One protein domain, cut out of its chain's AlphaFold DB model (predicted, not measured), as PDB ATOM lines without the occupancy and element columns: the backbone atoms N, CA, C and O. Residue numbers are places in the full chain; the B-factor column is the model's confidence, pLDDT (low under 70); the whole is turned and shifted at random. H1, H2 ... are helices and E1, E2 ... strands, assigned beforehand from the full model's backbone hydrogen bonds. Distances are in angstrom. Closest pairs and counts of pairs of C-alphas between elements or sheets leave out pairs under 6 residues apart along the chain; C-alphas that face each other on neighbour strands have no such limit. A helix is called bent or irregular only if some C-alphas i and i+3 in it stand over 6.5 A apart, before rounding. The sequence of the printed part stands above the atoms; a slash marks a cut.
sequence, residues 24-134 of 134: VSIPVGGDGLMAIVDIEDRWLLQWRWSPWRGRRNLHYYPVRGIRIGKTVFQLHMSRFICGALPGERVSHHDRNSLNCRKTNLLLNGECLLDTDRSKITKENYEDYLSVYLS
ATOM      1  N   VAL A  24       5.126 -17.486 -33.288       92.88
ATOM      2  CA  VAL A  24       5.090 -17.474 -34.748       92.88
ATOM      3  C   VAL A  24       4.090 -16.436 -35.232       92.88
ATOM      4  O   VAL A  24       3.042 -16.218 -34.623       92.88
ATOM      5  N   SER A  25       4.436 -15.788 -36.339       94.50
ATOM      6  CA  SER A  25       3.576 -14.819 -37.007       94.50
ATOM      7  C   SER A  25       2.786 -15.504 -38.122       94.50
ATOM      8  O   SER A  25       3.367 -16.131 -39.007       94.50
ATOM      9  N   ILE A  26       1.465 -15.359 -38.103       94.12
ATOM     10  CA  ILE A  26       0.530 -15.907 -39.086       94.12
ATOM     11  C   ILE A  26       0.014 -14.770 -39.972       94.12
ATOM     12  O   ILE A  26      -0.532 -13.806 -39.436       94.12
ATOM     13  N   PRO A  27       0.128 -14.868 -41.306       94.94
ATOM     14  CA  PRO A  27      -0.443 -13.880 -42.216       94.94
ATOM     15  C   PRO A  27      -1.970 -13.786 -42.107       94.94
ATOM     16  O   PRO A  27      -2.674 -14.796 -42.127       94.94
ATOM     17  N   VAL A  28      -2.485 -12.559 -42.040       93.25
ATOM     18  CA  VAL A  28      -3.915 -12.241 -41.941       93.25
ATOM     19  C   VAL A  28      -4.305 -11.383 -43.145       93.25
ATOM     20  O   VAL A  28      -4.305 -10.156 -43.094       93.25
ATOM     21  N   GLY A  29      -4.662 -12.027 -44.255       85.88
ATOM     22  CA  GLY A  29      -4.939 -11.343 -45.521       85.88
ATOM     23  C   GLY A  29      -3.681 -10.937 -46.300       85.88
ATOM     24  O   GLY A  29      -2.614 -11.516 -46.114       85.88
ATOM     25  N   GLY A  30      -3.837  -9.992 -47.235       74.75
ATOM     26  CA  GLY A  30      -2.782  -9.579 -48.174       74.75
ATOM     27  C   GLY A  30      -2.009  -8.313 -47.785       74.75
ATOM     28  O   GLY A  30      -0.950  -8.063 -48.346       74.75
ATOM     29  N   ASP A  31      -2.494  -7.541 -46.811       77.88
ATOM     30  CA  ASP A  31      -2.013  -6.173 -46.548       77.88
ATOM     31  C   ASP A  31      -0.871  -6.111 -45.512       77.88
ATOM     32  O   ASP A  31      -0.696  -5.112 -44.819       77.88
ATOM     33  N   GLY A  32      -0.114  -7.201 -45.343       84.75
ATOM     34  CA  GLY A  32       0.998  -7.279 -44.384       84.75
ATOM     35  C   GLY A  32       0.588  -7.394 -42.907       84.75
ATOM     36  O   GLY A  32       1.445  -7.313 -42.029       84.75
ATOM     37  N   LEU A  33      -0.700  -7.600 -42.609       92.00
ATOM     38  CA  LEU A  33      -1.168  -7.861 -41.247       92.00
ATOM     39  C   LEU A  33      -0.737  -9.259 -40.793       92.00
ATOM     40  O   LEU A  33      -0.956 -10.246 -41.495       92.00
ATOM     41  N   MET A  34      -0.174  -9.340 -39.588       95.19
ATOM     42  CA  MET A  34       0.305 -10.585 -38.994       95.19
ATOM     43  C   MET A  34      -0.316 -10.770 -37.611       95.19
ATOM     44  O   MET A  34      -0.265  -9.860 -36.786       95.19
ATOM     45  N   ALA A  35      -0.882 -11.946 -37.353       95.56
ATOM     46  CA  ALA A  35      -1.265 -12.374 -36.015       95.56
ATOM     47  C   ALA A  35      -0.085 -13.074 -35.334       95.56
ATOM     48  O   ALA A  35       0.622 -13.842 -35.973       95.56
ATOM     49  N   ILE A  36       0.123 -12.832 -34.045       95.06
ATOM     50  CA  ILE A  36       1.166 -13.468 -33.240       95.06
ATOM     51  C   ILE A  36       0.506 -14.564 -32.412       95.06
ATOM     52  O   ILE A  36      -0.447 -14.287 -31.687       95.06
ATOM     53  N   VAL A  37       1.008 -15.791 -32.497       93.06
ATOM     54  CA  VAL A  37       0.537 -16.928 -31.692       93.06
ATOM     55  C   VAL A  37       1.718 -17.637 -31.042       93.06
ATOM     56  O   VAL A  37       2.863 -17.461 -31.465       93.06
ATOM     57  N   ASP A  38       1.460 -18.436 -30.011       91.25
ATOM     58  CA  ASP A  38       2.503 -19.274 -29.419       91.25
ATOM     59  C   ASP A  38       2.906 -20.397 -30.393       91.25
ATOM     60  O   ASP A  38       2.107 -20.843 -31.221       91.25
ATOM     61  N   ILE A  39       4.156 -20.869 -30.320       90.31
ATOM     62  CA  ILE A  39       4.698 -21.880 -31.247       90.31
ATOM     63  C   ILE A  39       3.873 -23.174 -31.292       90.31
ATOM     64  O   ILE A  39       3.801 -23.832 -32.331       90.31
ATOM     65  N   GLU A  40       3.225 -23.538 -30.185       87.75
ATOM     66  CA  GLU A  40       2.354 -24.713 -30.107       87.75
ATOM     67  C   GLU A  40       1.109 -24.590 -30.995       87.75
ATOM     68  O   GLU A  40       0.606 -25.599 -31.482       87.75
ATOM     69  N   ASP A  41       0.682 -23.364 -31.306       90.25
ATOM     70  CA  ASP A  41      -0.451 -23.066 -32.183       90.25
ATOM     71  C   ASP A  41      -0.008 -22.785 -33.635       90.25
ATOM     72  O   ASP A  41      -0.799 -22.350 -34.472       90.25
ATOM     73  N   ARG A  42       1.253 -23.080 -34.000       90.94
ATOM     74  CA  ARG A  42       1.782 -22.867 -35.368       90.94
ATOM     75  C   ARG A  42       1.005 -23.590 -36.461       90.94
ATOM     76  O   ARG A  42       1.050 -23.202 -37.625       90.94
ATOM     77  N   TRP A  43       0.305 -24.662 -36.106       88.25
ATOM     78  CA  TRP A  43      -0.490 -25.457 -37.035       88.25
ATOM     79  C   TRP A  43      -1.653 -24.657 -37.647       88.25
ATOM     80  O   TRP A  43      -2.141 -25.016 -38.716       88.25
ATOM     81  N   LEU A  44      -2.031 -23.521 -37.047       91.81
ATOM     82  CA  LEU A  44      -2.988 -22.562 -37.604       91.81
ATOM     83  C   LEU A  44      -2.524 -21.926 -38.932       91.81
ATOM     84  O   LEU A  44      -3.364 -21.396 -39.662       91.81
ATOM     85  N   LEU A  45      -1.229 -22.016 -39.279       92.44
ATOM     86  CA  LEU A  45      -0.682 -21.609 -40.585       92.44
ATOM     87  C   LEU A  45      -1.288 -22.384 -41.762       92.44
ATOM     88  O   LEU A  45      -1.254 -21.903 -42.891       92.44
ATOM     89  N   GLN A  46      -1.853 -23.569 -41.519       91.88
ATOM     90  CA  GLN A  46      -2.498 -24.359 -42.569       91.88
ATOM     91  C   GLN A  46      -3.782 -23.696 -43.108       91.88
ATOM     92  O   GLN A  46      -4.304 -24.107 -44.145       91.88
ATOM     93  N   TRP A  47      -4.335 -22.705 -42.398       92.38
ATOM     94  CA  TRP A  47      -5.565 -22.026 -42.784       92.38
ATOM     95  C   TRP A  47      -5.307 -20.629 -43.331       92.38
ATOM     96  O   TRP A  47      -4.450 -19.886 -42.860       92.38
ATOM     97  N   ARG A  48      -6.142 -20.237 -44.295       92.69
ATOM     98  CA  ARG A  48      -6.199 -18.857 -44.766       92.69
ATOM     99  C   ARG A  48      -7.016 -18.012 -43.793       92.69
ATOM    100  O   ARG A  48      -8.236 -18.164 -43.709       92.69
ATOM    101  N   TRP A  49      -6.332 -17.102 -43.112       95.44
ATOM    102  CA  TRP A  49      -6.936 -16.097 -42.247       95.44
ATOM    103  C   TRP A  49      -7.171 -14.795 -43.006       95.44
ATOM    104  O   TRP A  49      -6.411 -14.426 -43.904       95.44
ATOM    105  N   SER A  50      -8.229 -14.093 -42.621       95.06
ATOM    106  CA  SER A  50      -8.622 -12.802 -43.174       95.06
ATOM    107  C   SER A  50      -8.795 -11.786 -42.050       95.06
ATOM    108  O   SER A  50      -9.253 -12.147 -40.961       95.06
ATOM    109  N   PRO A  51      -8.474 -10.510 -42.296       94.06
ATOM    110  CA  PRO A  51      -8.727  -9.464 -41.328       94.06
ATOM    111  C   PRO A  51     -10.224  -9.162 -41.308       94.06
ATOM    112  O   PRO A  51     -10.842  -8.899 -42.339       94.06
ATOM    113  N   TRP A  52     -10.816  -9.170 -40.122       92.56
ATOM    114  CA  TRP A  52     -12.180  -8.714 -39.906       92.56
ATOM    115  C   TRP A  52     -12.198  -7.505 -38.992       92.56
ATOM    116  O   TRP A  52     -11.526  -7.462 -37.964       92.56
ATOM    117  N   ARG A  53     -13.014  -6.521 -39.356       89.62
ATOM    118  CA  ARG A  53     -13.224  -5.316 -38.565       89.62
ATOM    119  C   ARG A  53     -14.713  -5.020 -38.514       89.62
ATOM    120  O   ARG A  53     -15.348  -4.817 -39.548       89.62
ATOM    121  N   GLY A  54     -15.273  -4.980 -37.309       81.81
ATOM    122  CA  GLY A  54     -16.643  -4.514 -37.104       81.81
ATOM    123  C   GLY A  54     -16.786  -3.034 -37.482       81.81
ATOM    124  O   GLY A  54     -15.825  -2.276 -37.387       81.81
ATOM    125  N   ARG A  55     -17.996  -2.588 -37.849       81.00
ATOM    126  CA  ARG A  55     -18.251  -1.189 -38.269       81.00
ATOM    127  C   ARG A  55     -17.759  -0.126 -37.277       81.00
ATOM    128  O   ARG A  55     -17.402   0.963 -37.702       81.00
ATOM    129  N   ARG A  56     -17.778  -0.430 -35.976       81.75
ATOM    130  CA  ARG A  56     -17.359   0.476 -34.891       81.75
ATOM    131  C   ARG A  56     -16.011   0.101 -34.266       81.75
ATOM    132  O   ARG A  56     -15.547   0.804 -33.378       81.75
ATOM    133  N   ASN A  57     -15.396  -1.000 -34.697       76.12
ATOM    134  CA  ASN A  57     -14.126  -1.453 -34.144       76.12
ATOM    135  C   ASN A  57     -12.979  -0.829 -34.935       76.12
ATOM    136  O   ASN A  57     -12.954  -0.908 -36.158       76.12
ATOM    137  N   LEU A  58     -12.015  -0.241 -34.230       78.81
ATOM    138  CA  LEU A  58     -10.789   0.283 -34.840       78.81
ATOM    139  C   LEU A  58      -9.751  -0.820 -35.101       78.81
ATOM    140  O   LEU A  58      -8.861  -0.637 -35.925       78.81
ATOM    141  N   HIS A  59      -9.890  -1.975 -34.442       84.12
ATOM    142  CA  HIS A  59      -8.922  -3.069 -34.486       84.12
ATOM    143  C   HIS A  59      -9.361  -4.219 -35.403       84.12
ATOM    144  O   HIS A  59     -10.553  -4.530 -35.505       84.12
ATOM    145  N   TYR A  60      -8.379  -4.856 -36.046       90.62
ATOM    146  CA  TYR A  60      -8.571  -6.029 -36.896       90.62
ATOM    147  C   TYR A  60      -8.471  -7.320 -36.094       90.62
ATOM    148  O   TYR A  60      -7.510  -7.532 -35.361       90.62
ATOM    149  N   TYR A  61      -9.433  -8.208 -36.287       92.69
ATOM    150  CA  TYR A  61      -9.427  -9.550 -35.730       92.69
ATOM    151  C   TYR A  61      -9.087 -10.555 -36.832       92.69
ATOM    152  O   TYR A  61      -9.683 -10.486 -37.909       92.69
ATOM    153  N   PRO A  62      -8.180 -11.505 -36.580       95.31
ATOM    154  CA  PRO A  62      -7.940 -12.604 -37.499       95.31
ATOM    155  C   PRO A  62      -9.125 -13.574 -37.456       95.31
ATOM    156  O   PRO A  62      -9.446 -14.146 -36.409       95.31
ATOM    157  N   VAL A  63      -9.792 -13.748 -38.600       95.50
ATOM    158  CA  VAL A  63     -10.929 -14.665 -38.742       95.50
ATOM    159  C   VAL A  63     -10.770 -15.603 -39.928       95.50
ATOM    160  O   VAL A  63     -10.106 -15.289 -40.914       95.50
ATOM    161  N   ARG A  64     -11.447 -16.743 -39.856       93.75
ATOM    162  CA  ARG A  64     -11.630 -17.676 -40.965       93.75
ATOM    163  C   ARG A  64     -13.118 -17.854 -41.235       93.75
ATOM    164  O   ARG A  64     -13.905 -18.027 -40.308       93.75
ATOM    165  N   GLY A  65     -13.499 -17.836 -42.510       92.06
ATOM    166  CA  GLY A  65     -14.845 -18.217 -42.931       92.06
ATOM    167  C   GLY A  65     -15.002 -19.737 -42.952       92.06
ATOM    168  O   GLY A  65     -14.205 -20.425 -43.590       92.06
ATOM    169  N   ILE A  66     -16.033 -20.254 -42.289       90.56
ATOM    170  CA  ILE A  66     -16.432 -21.664 -42.314       90.56
ATOM    171  C   ILE A  66     -17.808 -21.738 -42.961       90.56
ATOM    172  O   ILE A  66     -18.758 -21.122 -42.485       90.56
ATOM    173  N   ARG A  67     -17.921 -22.463 -44.074       89.81
ATOM    174  CA  ARG A  67     -19.188 -22.598 -44.795       89.81
ATOM    175  C   ARG A  67     -19.940 -23.831 -44.304       89.81
ATOM    176  O   ARG A  67     -19.430 -24.936 -44.435       89.81
ATOM    177  N   ILE A  68     -21.165 -23.633 -43.820       87.12
ATOM    178  CA  ILE A  68     -22.104 -24.705 -43.471       87.12
ATOM    179  C   ILE A  68     -23.373 -24.484 -44.292       87.12
ATOM    180  O   ILE A  68     -24.116 -23.520 -44.093       87.12
ATOM    181  N   GLY A  69     -23.591 -25.348 -45.285       89.62
ATOM    182  CA  GLY A  69     -24.673 -25.185 -46.252       89.62
ATOM    183  C   GLY A  69     -24.603 -23.839 -46.991       89.62
ATOM    184  O   GLY A  69     -23.654 -23.557 -47.735       89.62
ATOM    185  N   LYS A  70     -25.634 -23.006 -46.801       91.19
ATOM    186  CA  LYS A  70     -25.746 -21.664 -47.404       91.19
ATOM    187  C   LYS A  70     -25.164 -20.547 -46.530       91.19
ATOM    188  O   LYS A  70     -25.041 -19.424 -47.009       91.19
ATOM    189  N   THR A  71     -24.786 -20.850 -45.292       89.88
ATOM    190  CA  THR A  71     -24.334 -19.862 -44.309       89.88
ATOM    191  C   THR A  71     -22.815 -19.902 -44.172       89.88
ATOM    192  O   THR A  71     -22.199 -20.968 -44.234       89.88
ATOM    193  N   VAL A  72     -22.194 -18.734 -43.991       89.31
ATOM    194  CA  VAL A  72     -20.768 -18.614 -43.662       89.31
ATOM    195  C   VAL A  72     -20.639 -18.094 -42.239       89.31
ATOM    196  O   VAL A  72     -21.058 -16.979 -41.936       89.31
ATOM    197  N   PHE A  73     -20.032 -18.905 -41.383       90.31
ATOM    198  CA  PHE A  73     -19.700 -18.575 -40.007       90.31
ATOM    199  C   PHE A  73     -18.288 -18.005 -39.925       90.31
ATOM    200  O   PHE A  73     -17.406 -18.372 -40.703       90.31
ATOM    201  N   GLN A  74     -18.068 -17.100 -38.975       91.56
ATOM    202  CA  GLN A  74     -16.757 -16.516 -38.716       91.56
ATOM    203  C   GLN A  74     -16.141 -17.173 -37.482       91.56
ATOM    204  O   GLN A  74     -16.634 -17.025 -36.362       91.56
ATOM    205  N   LEU A  75     -15.042 -17.892 -37.694       92.12
ATOM    206  CA  LEU A  75     -14.207 -18.403 -36.621       92.12
ATOM    207  C   LEU A  75     -13.128 -17.371 -36.298       92.12
ATOM    208  O   LEU A  75     -12.270 -17.094 -37.133       92.12
ATOM    209  N   HIS A  76     -13.162 -16.813 -35.090       93.62
ATOM    210  CA  HIS A  76     -12.127 -15.903 -34.602       93.62
ATOM    211  C   HIS A  76     -10.950 -16.695 -34.026       93.62
ATOM    212  O   HIS A  76     -11.166 -17.575 -33.195       93.62
ATOM    213  N   MET A  77      -9.716 -16.342 -34.402       94.75
ATOM    214  CA  MET A  77      -8.510 -17.038 -33.926       94.75
ATOM    215  C   MET A  77      -8.387 -17.006 -32.399       94.75
ATOM    216  O   MET A  77      -8.114 -18.027 -31.788       94.75
ATOM    217  N   SER A  78      -8.649 -15.854 -31.773       93.25
ATOM    218  CA  SER A  78      -8.570 -15.708 -30.317       93.25
ATOM    219  C   SER A  78      -9.588 -16.587 -29.587       93.25
ATOM    220  O   SER A  78      -9.253 -17.238 -28.607       93.25
ATOM    221  N   ARG A  79     -10.828 -16.659 -30.092       92.25
ATOM    222  CA  ARG A  79     -11.868 -17.545 -29.543       92.25
ATOM    223  C   ARG A  79     -11.476 -19.007 -29.678       92.25
ATOM    224  O   ARG A  79     -11.633 -19.765 -28.730       92.25
ATOM    225  N   PHE A  80     -10.939 -19.354 -30.843       91.50
ATOM    226  CA  PHE A  80     -10.453 -20.687 -31.136       91.50
ATOM    227  C   PHE A  80      -9.331 -21.099 -30.174       91.50
ATOM    228  O   PHE A  80      -9.451 -22.100 -29.487       91.50
ATOM    229  N   ILE A  81      -8.285 -20.288 -30.028       90.75
ATOM    230  CA  ILE A  81      -7.170 -20.589 -29.118       90.75
ATOM    231  C   ILE A  81      -7.654 -20.768 -27.669       90.75
ATOM    232  O   ILE A  81      -7.142 -21.631 -26.958       90.75
ATOM    233  N   CYS A  82      -8.669 -20.003 -27.251       88.12
ATOM    234  CA  CYS A  82      -9.242 -20.096 -25.910       88.12
ATOM    235  C   CYS A  82     -10.211 -21.266 -25.677       88.12
ATOM    236  O   CYS A  82     -10.670 -21.421 -24.547       88.12
ATOM    237  N   GLY A  83     -10.624 -22.030 -26.696       87.50
ATOM    238  CA  GLY A  83     -11.731 -22.976 -26.495       87.50
ATOM    239  C   GLY A  83     -13.062 -22.287 -26.175       87.50
ATOM    240  O   GLY A  83     -13.892 -22.861 -25.476       87.50
ATOM    241  N   ALA A  84     -13.254 -21.040 -26.621       88.88
ATOM    242  CA  ALA A  84     -14.366 -20.210 -26.172       88.88
ATOM    243  C   ALA A  84     -15.708 -20.662 -26.765       88.88
ATOM    244  O   ALA A  84     -15.947 -20.563 -27.975       88.88
ATOM    245  N   LEU A  85     -16.622 -21.065 -25.889       87.25
ATOM    246  CA  LEU A  85     -17.972 -21.501 -26.222       87.25
ATOM    247  C   LEU A  85     -18.879 -20.314 -26.599       87.25
ATOM    248  O   LEU A  85     -18.557 -19.150 -26.300       87.25
ATOM    249  N   PRO A  86     -20.018 -20.566 -27.274       85.25
ATOM    250  CA  PRO A  86     -21.024 -19.537 -27.513       85.25
ATOM    251  C   PRO A  86     -21.401 -18.797 -26.219       85.25
ATOM    252  O   PRO A  86     -21.604 -19.402 -25.172       85.25
ATOM    253  N   GLY A  87     -21.456 -17.465 -26.283       87.62
ATOM    254  CA  GLY A  87     -21.742 -16.600 -25.128       87.62
ATOM    255  C   GLY A  87     -20.519 -16.167 -24.311       87.62
ATOM    256  O   GLY A  87     -20.581 -15.142 -23.636       87.62
ATOM    257  N   GLU A  88     -19.385 -16.859 -24.415       89.81
ATOM    258  CA  GLU A  88     -18.177 -16.484 -23.675       89.81
ATOM    259  C   GLU A  88     -17.455 -15.310 -24.328       89.81
ATOM    260  O   GLU A  88     -17.433 -15.170 -25.554       89.81
ATOM    261  N   ARG A  89     -16.832 -14.450 -23.525       91.06
ATOM    262  CA  ARG A  89     -16.128 -13.266 -24.013       91.06
ATOM    263  C   ARG A  89     -14.628 -13.517 -24.037       91.06
ATOM    264  O   ARG A  89     -14.049 -13.847 -23.012       91.06
ATOM    265  N   VAL A  90     -13.992 -13.262 -25.178       91.31
ATOM    266  CA  VAL A  90     -12.527 -13.247 -25.283       91.31
ATOM    267  C   VAL A  90     -12.027 -11.819 -25.471       91.31
ATOM    268  O   VAL A  90     -12.524 -11.091 -26.333       91.31
ATOM    269  N   SER A  91     -11.048 -11.414 -24.666       91.56
ATOM    270  CA  SER A  91     -10.370 -10.113 -24.748       91.56
ATOM    271  C   SER A  91      -8.847 -10.262 -24.709       91.56
ATOM    272  O   SER A  91      -8.341 -11.361 -24.528       91.56
ATOM    273  N   HIS A  92      -8.129  -9.159 -24.933       91.50
ATOM    274  CA  HIS A  92      -6.666  -9.120 -25.006       91.50
ATOM    275  C   HIS A  92      -6.123  -8.173 -23.928       91.50
ATOM    276  O   HIS A  92      -6.658  -7.067 -23.789       91.50
ATOM    277  N   HIS A  93      -5.082  -8.573 -23.194       92.31
ATOM    278  CA  HIS A  93      -4.449  -7.742 -22.161       92.31
ATOM    279  C   HIS A  93      -3.869  -6.447 -22.748       92.31
ATOM    280  O   HIS A  93      -4.131  -5.358 -22.238       92.31
ATOM    281  N   ASP A  94      -3.130  -6.557 -23.852       91.94
ATOM    282  CA  ASP A  94      -2.458  -5.437 -24.521       91.94
ATOM    283  C   ASP A  94      -3.367  -4.619 -25.459       91.94
ATOM    284  O   ASP A  94      -2.918  -3.650 -26.073       91.94
ATOM    285  N   ARG A  95      -4.650  -4.997 -25.579       90.12
ATOM    286  CA  ARG A  95      -5.631  -4.417 -26.518       90.12
ATOM    287  C   ARG A  95      -5.242  -4.543 -27.999       90.12
ATOM    288  O   ARG A  95      -5.870  -3.914 -28.850       90.12
ATOM    289  N   ASN A  96      -4.265  -5.384 -28.326       91.69
ATOM    290  CA  ASN A  96      -3.899  -5.734 -29.687       91.69
ATOM    291  C   ASN A  96      -4.579  -7.048 -30.084       91.69
ATOM    292  O   ASN A  96      -4.139  -8.137 -29.726       91.69
ATOM    293  N   SER A  97      -5.637  -6.953 -30.886       92.88
ATOM    294  CA  SER A  97      -6.407  -8.113 -31.358       92.88
ATOM    295  C   SER A  97      -5.660  -9.036 -32.327       92.88
ATOM    296  O   SER A  97      -6.191 -10.086 -32.683       92.88
ATOM    297  N   LEU A  98      -4.459  -8.652 -32.773       94.69
ATOM    298  CA  LEU A  98      -3.566  -9.509 -33.551       94.69
ATOM    299  C   LEU A  98      -2.574 -10.273 -32.661       94.69
ATOM    300  O   LEU A  98      -1.962 -11.224 -33.131       94.69
ATOM    301  N   ASN A  99      -2.409  -9.906 -31.388       94.62
ATOM    302  CA  ASN A  99      -1.569 -10.654 -30.456       94.62
ATOM    303  C   ASN A  99      -2.379 -11.775 -29.791       94.62
ATOM    304  O   ASN A  99      -2.870 -11.643 -28.675       94.62
ATOM    305  N   CYS A 100      -2.528 -12.894 -30.486       93.69
ATOM    306  CA  CYS A 100      -3.324 -14.038 -30.054       93.69
ATOM    307  C   CYS A 100      -2.541 -15.056 -29.203       93.69
ATOM    308  O   CYS A 100      -2.943 -16.214 -29.115       93.69
ATOM    309  N   ARG A 101      -1.436 -14.653 -28.568       91.94
ATOM    310  CA  ARG A 101      -0.713 -15.504 -27.611       91.94
ATOM    311  C   ARG A 101      -1.579 -15.791 -26.387       91.94
ATOM    312  O   ARG A 101      -2.228 -14.884 -25.874       91.94
ATOM    313  N   LYS A 102      -1.531 -17.011 -25.857       88.81
ATOM    314  CA  LYS A 102      -2.321 -17.467 -24.696       88.81
ATOM    315  C   LYS A 102      -2.093 -16.598 -23.463       88.81
ATOM    316  O   LYS A 102      -3.040 -16.268 -22.761       88.81
ATOM    317  N   THR A 103      -0.857 -16.141 -23.272       88.38
ATOM    318  CA  THR A 103      -0.456 -15.176 -22.228       88.38
ATOM    319  C   THR A 103      -1.130 -13.803 -22.356       88.38
ATOM    320  O   THR A 103      -1.223 -13.074 -21.373       88.38
ATOM    321  N   ASN A 104      -1.585 -13.429 -23.554       90.62
ATOM    322  CA  ASN A 104      -2.262 -12.164 -23.828       90.62
ATOM    323  C   ASN A 104      -3.793 -12.307 -23.875       90.62
ATOM    324  O   ASN A 104      -4.493 -11.295 -23.882       90.62
ATOM    325  N   LEU A 105      -4.323 -13.532 -23.911       90.62
ATOM    326  CA  LEU A 105      -5.751 -13.795 -24.043       90.62
ATOM    327  C   LEU A 105      -6.440 -13.939 -22.682       90.62
ATOM    328  O   LEU A 105      -5.958 -14.603 -21.766       90.62
ATOM    329  N   LEU A 106      -7.618 -13.327 -22.599       90.56
ATOM    330  CA  LEU A 106      -8.512 -13.350 -21.449       90.56
ATOM    331  C   LEU A 106      -9.828 -14.021 -21.841       90.56
ATOM    332  O   LEU A 106     -10.494 -13.532 -22.756       90.56
ATOM    333  N   LEU A 107     -10.235 -15.074 -21.135       88.81
ATOM    334  CA  LEU A 107     -11.546 -15.711 -21.256       88.81
ATOM    335  C   LEU A 107     -12.431 -15.252 -20.093       88.81
ATOM    336  O   LEU A 107     -12.097 -15.444 -18.935       88.81
ATOM    337  N   ASN A 108     -13.540 -14.577 -20.392       88.38
ATOM    338  CA  ASN A 108     -14.431 -13.939 -19.412       88.38
ATOM    339  C   ASN A 108     -13.720 -12.996 -18.415       88.38
ATOM    340  O   ASN A 108     -14.262 -12.678 -17.363       88.38
ATOM    341  N   GLY A 109     -12.542 -12.482 -18.784       83.38
ATOM    342  CA  GLY A 109     -11.721 -11.615 -17.934       83.38
ATOM    343  C   GLY A 109     -10.640 -12.346 -17.134       83.38
ATOM    344  O   GLY A 109      -9.835 -11.673 -16.498       83.38
ATOM    345  N   GLU A 110     -10.575 -13.675 -17.213       81.06
ATOM    346  CA  GLU A 110      -9.558 -14.512 -16.566       81.06
ATOM    347  C   GLU A 110      -8.480 -14.930 -17.574       81.06
ATOM    348  O   GLU A 110      -8.766 -15.106 -18.760       81.06
ATOM    349  N   CYS A 111      -7.224 -15.044 -17.132       73.25
ATOM    350  CA  CYS A 111      -6.127 -15.404 -18.027       73.25
ATOM    351  C   CYS A 111      -6.266 -16.854 -18.492       73.25
ATOM    352  O   CYS A 111      -6.534 -17.747 -17.693       73.25
ATOM    353  N   LEU A 112      -6.043 -17.105 -19.784       68.06
ATOM    354  CA  LEU A 112      -6.219 -18.441 -20.350       68.06
ATOM    355  C   LEU A 112      -5.286 -19.489 -19.719       68.06
ATOM    356  O   LEU A 112      -5.666 -20.654 -19.619       68.06
ATOM    357  N   LEU A 113      -4.090 -19.089 -19.271       66.06
ATOM    358  CA  LEU A 113      -3.163 -20.006 -18.595       66.06
ATOM    359  C   LEU A 113      -3.704 -20.543 -17.267       66.06
ATOM    360  O   LEU A 113      -3.287 -21.618 -16.848       66.06
ATOM    361  N   ASP A 114      -4.632 -19.820 -16.641       57.28
ATOM    362  CA  ASP A 114      -5.251 -20.216 -15.377       57.28
ATOM    363  C   ASP A 114      -6.464 -21.135 -15.594       57.28
ATOM    364  O   ASP A 114      -7.045 -21.642 -14.635       57.28
ATOM    365  N   THR A 115      -6.861 -21.370 -16.851       60.78
ATOM    366  CA  THR A 115      -8.023 -22.200 -17.180       60.78
ATOM    367  C   THR A 115      -7.603 -23.610 -17.592       60.78
ATOM    368  O   THR A 115      -6.790 -23.794 -18.494       60.78
ATOM    369  N   ASP A 116      -8.242 -24.624 -17.003       60.56
ATOM    370  CA  ASP A 116      -8.070 -26.047 -17.356       60.56
ATOM    371  C   ASP A 116      -8.776 -26.420 -18.680       60.56
ATOM    372  O   ASP A 116      -9.016 -27.581 -19.006       60.56
ATOM    373  N   ARG A 117      -9.144 -25.414 -19.484       62.75
ATOM    374  CA  ARG A 117      -9.699 -25.598 -20.826       62.75
ATOM    375  C   ARG A 117      -8.558 -25.802 -21.801       62.75
ATOM    376  O   ARG A 117      -8.215 -24.956 -22.623       62.75
ATOM    377  N   SER A 118      -7.936 -26.958 -21.629       52.62
ATOM    378  CA  SER A 118      -6.835 -27.475 -22.416       52.62
ATOM    379  C   SER A 118      -7.084 -27.302 -23.919       52.62
ATOM    380  O   SER A 118      -7.925 -27.979 -24.505       52.62
ATOM    381  N   LYS A 119      -6.316 -26.374 -24.501       64.69
ATOM    382  CA  LYS A 119      -5.772 -26.325 -25.867       64.69
ATOM    383  C   LYS A 119      -6.637 -27.024 -26.919       64.69
ATOM    384  O   LYS A 119      -6.549 -28.241 -27.089       64.69
ATOM    385  N   ILE A 120      -7.392 -26.252 -27.701       71.94
ATOM    386  CA  ILE A 120      -7.858 -26.793 -28.978       71.94
ATOM    387  C   ILE A 120      -6.622 -27.194 -29.789       71.94
ATOM    388  O   ILE A 120      -5.701 -26.406 -29.999       71.94
ATOM    389  N   THR A 121      -6.606 -28.446 -30.205       75.50
ATOM    390  CA  THR A 121      -5.571 -29.075 -31.009       75.50
ATOM    391  C   THR A 121      -6.106 -29.335 -32.412       75.50
ATOM    392  O   THR A 121      -7.267 -29.062 -32.734       75.50
ATOM    393  N   LYS A 122      -5.251 -29.868 -33.282       70.31
ATOM    394  CA  LYS A 122      -5.687 -30.296 -34.609       70.31
ATOM    395  C   LYS A 122      -6.674 -31.465 -34.505       70.31
ATOM    396  O   LYS A 122      -7.554 -31.592 -35.348       70.31
ATOM    397  N   GLU A 123      -6.523 -32.290 -33.475       77.31
ATOM    398  CA  GLU A 123      -7.248 -33.538 -33.267       77.31
ATOM    399  C   GLU A 123      -8.681 -33.312 -32.764       77.31
ATOM    400  O   GLU A 123      -9.580 -34.028 -33.190       77.31
ATOM    401  N   ASN A 124      -8.917 -32.305 -31.916       77.62
ATOM    402  CA  ASN A 124     -10.240 -32.014 -31.328       77.62
ATOM    403  C   ASN A 124     -10.966 -30.816 -31.984       77.62
ATOM    404  O   ASN A 124     -11.969 -30.318 -31.471       77.62
ATOM    405  N   TYR A 125     -10.461 -30.342 -33.126       80.38
ATOM    406  CA  TYR A 125     -11.013 -29.201 -33.859       80.38
ATOM    407  C   TYR A 125     -12.473 -29.410 -34.291       80.38
ATOM    408  O   TYR A 125     -13.284 -28.496 -34.139       80.38
ATOM    409  N   GLU A 126     -12.806 -30.587 -34.830       83.25
ATOM    410  CA  GLU A 126     -14.163 -30.875 -35.323       83.25
ATOM    411  C   GLU A 126     -15.175 -30.928 -34.173       83.25
ATOM    412  O   GLU A 126     -16.274 -30.381 -34.289       83.25
ATOM    413  N   ASP A 127     -14.775 -31.488 -33.028       82.06
ATOM    414  CA  ASP A 127     -15.602 -31.522 -31.819       82.06
ATOM    415  C   ASP A 127     -15.915 -30.101 -31.347       82.06
ATOM    416  O   ASP A 127     -17.077 -29.757 -31.123       82.06
ATOM    417  N   TYR A 128     -14.902 -29.232 -31.285       82.62
ATOM    418  CA  TYR A 128     -15.114 -27.825 -30.959       82.62
ATOM    419  C   TYR A 128     -16.040 -27.132 -31.962       82.62
ATOM    420  O   TYR A 128     -16.932 -26.387 -31.557       82.62
ATOM    421  N   LEU A 129     -15.855 -27.360 -33.267       82.81
ATOM    422  CA  LEU A 129     -16.712 -26.751 -34.278       82.81
ATOM    423  C   LEU A 129     -18.172 -27.164 -34.127       82.81
ATOM    424  O   LEU A 129     -19.046 -26.319 -34.307       82.81
ATOM    425  N   SER A 130     -18.435 -28.424 -33.784       81.38
ATOM    426  CA  SER A 130     -19.801 -28.912 -33.592       81.38
ATOM    427  C   SER A 130     -20.544 -28.137 -32.495       81.38
ATOM    428  O   SER A 130     -21.705 -27.788 -32.683       81.38
ATOM    429  N   VAL A 131     -19.851 -27.783 -31.406       80.31
ATOM    430  CA  VAL A 131     -20.399 -27.002 -30.283       80.31
ATOM    431  C   VAL A 131     -20.411 -25.504 -30.585       80.31
ATOM    432  O   VAL A 131     -21.309 -24.775 -30.178       80.31
ATOM    433  N   TYR A 132     -19.402 -25.005 -31.294       79.62
ATOM    434  CA  TYR A 132     -19.309 -23.587 -31.638       79.62
ATOM    435  C   TYR A 132     -20.388 -23.153 -32.640       79.62
ATOM    436  O   TYR A 132     -20.772 -21.982 -32.670       79.62
ATOM    437  N   LEU A 133     -20.824 -24.080 -33.495       80.06
ATOM    438  CA  LEU A 133     -21.741 -23.830 -34.606       80.06
ATOM    439  C   LEU A 133     -23.176 -24.316 -34.333       80.06
ATOM    440  O   LEU A 133     -24.028 -24.106 -35.197       80.06
ATOM    441  N   SER A 134     -23.430 -24.951 -33.179       74.25
ATOM    442  CA  SER A 134     -24.771 -25.333 -32.703       74.25
ATOM    443  C   SER A 134     -25.556 -24.132 -32.191       74.25
ATOM    444  O   SER A 134     -26.744 -24.012 -32.557       74.25
TER     445      SER A 134
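AT A GLANCE: This is residues 24 to 134 of the 134 residues of an uncharacterized protein of marine sediment metagenome (UniProt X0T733). A short helix, H2, sits in the middle, with three small antiparallel sheets set round it: the hairpin E1 and E2, the three strands E3, E4 and E5, and the tiny hairpin E6 and E7. H1 packs on E1 at the edge of the first hairpin, and H3, reached by a long loop, lies far from the middle, near H2. The printed part has 111 residues, with three named helices and seven named strands in the order E1 E2 H1 E3 E4 E5 H2 E6 E7 H3; the largest sheet has the order E3, E4, E5. The class is mixed, helices and strands, although under half of the residues, 53 of the 111, are in named elements. The whole is compact and rounded, with a radius of gyration of the C-alphas of 13.3 A and spans of 34 by 32 by 28 A.

HOW THE PARTS SIT: Begin at E1, residues 24 to 27, and E2, residues 34 to 38, a hairpin of antiparallel neighbours at 148 degrees; look for N 26 and O 35, 2.7 A apart and within hydrogen-bond range. E2 joins by a tight link to H1, residues 39 to 46, whose closest C-alpha to E1 is that of Ile 39, 5.6 A from that of Val 24. H1 is irregular, with C-alphas 40 and 43 at 7.5 A. Next come E3, residues 50 to 52, E4, residues 61 to 68, and E5, residues 71 to 76, a meander, each strand the antiparallel neighbour of the one before. E4 is the inner strand and its pairing is staggered: residues 61 to 63 pair with E3, where N 50 and O 63 are 2.8 A apart, and residues 63 to 68 with E5, where N 66 and O 73 are 2.8 A apart, both within hydrogen-bond range. H2, residues 77 to 81, follows by a tight link and is on this sheet, but only grazes it, with residues 77 to 80; its closest C-alphas with E4 are those of Met 77 and Pro 62, 5.7 A apart. H2 and E2 are near each other, with 6 pairs of C-alphas within 10 A. H2 and H1 are close but not clearly touching: the closest C-alphas, of Ile 81 and Asp 41, are 7.8 A apart. E6, residues 90 to 92, has its Val 90 C-alpha 6.1 A from that of Arg 79 in H2, the closest of the two elements. E6 forms a hairpin with E7, residues 105 to 107, with N 106 and O 91 within hydrogen-bond range at 2.8 A. H3, residues 125 to 132, is near H2, with 5 pairs of C-alphas within 10 A. In H2 and H3 every O i to N i+4 pair is within hydrogen-bond range; H1 has 0 of 4 such pairs, but 4 of 5 O i to N i+3 pairs.

IN THESE COORDINATES: Find C-alpha 24 at (5.090, -17.474, -34.748), where E1 begins; from its first to its last C-alpha it measures 10.0 A, E2 13.1 A and H1 13.6 A. E3 is short, 6.3 A. Find C-alpha 61 at (-9.427, -9.550, -35.730); from there E4, the longest strand by residues, runs 21.2 A, and E5 measures 16.1 A. H2 takes 6.1 A, E6 7.2 A and E7 6.7 A. H3 measures 10.3 A and ends at C-alpha 132, (-19.309, -23.587, -31.638).

THE WHOLE: The C-alphas farthest apart, of Lys 70 and Asp 114, are 38.1 A from each other. The printed part has no cut. Two links are long: residues 93 to 104 between E6 and E7, and residues 108 to 124 between E7 and H3. Look at the B-factor column: the mean pLDDT of the printed part is 86.3, and residues 112 to 119 are under 70.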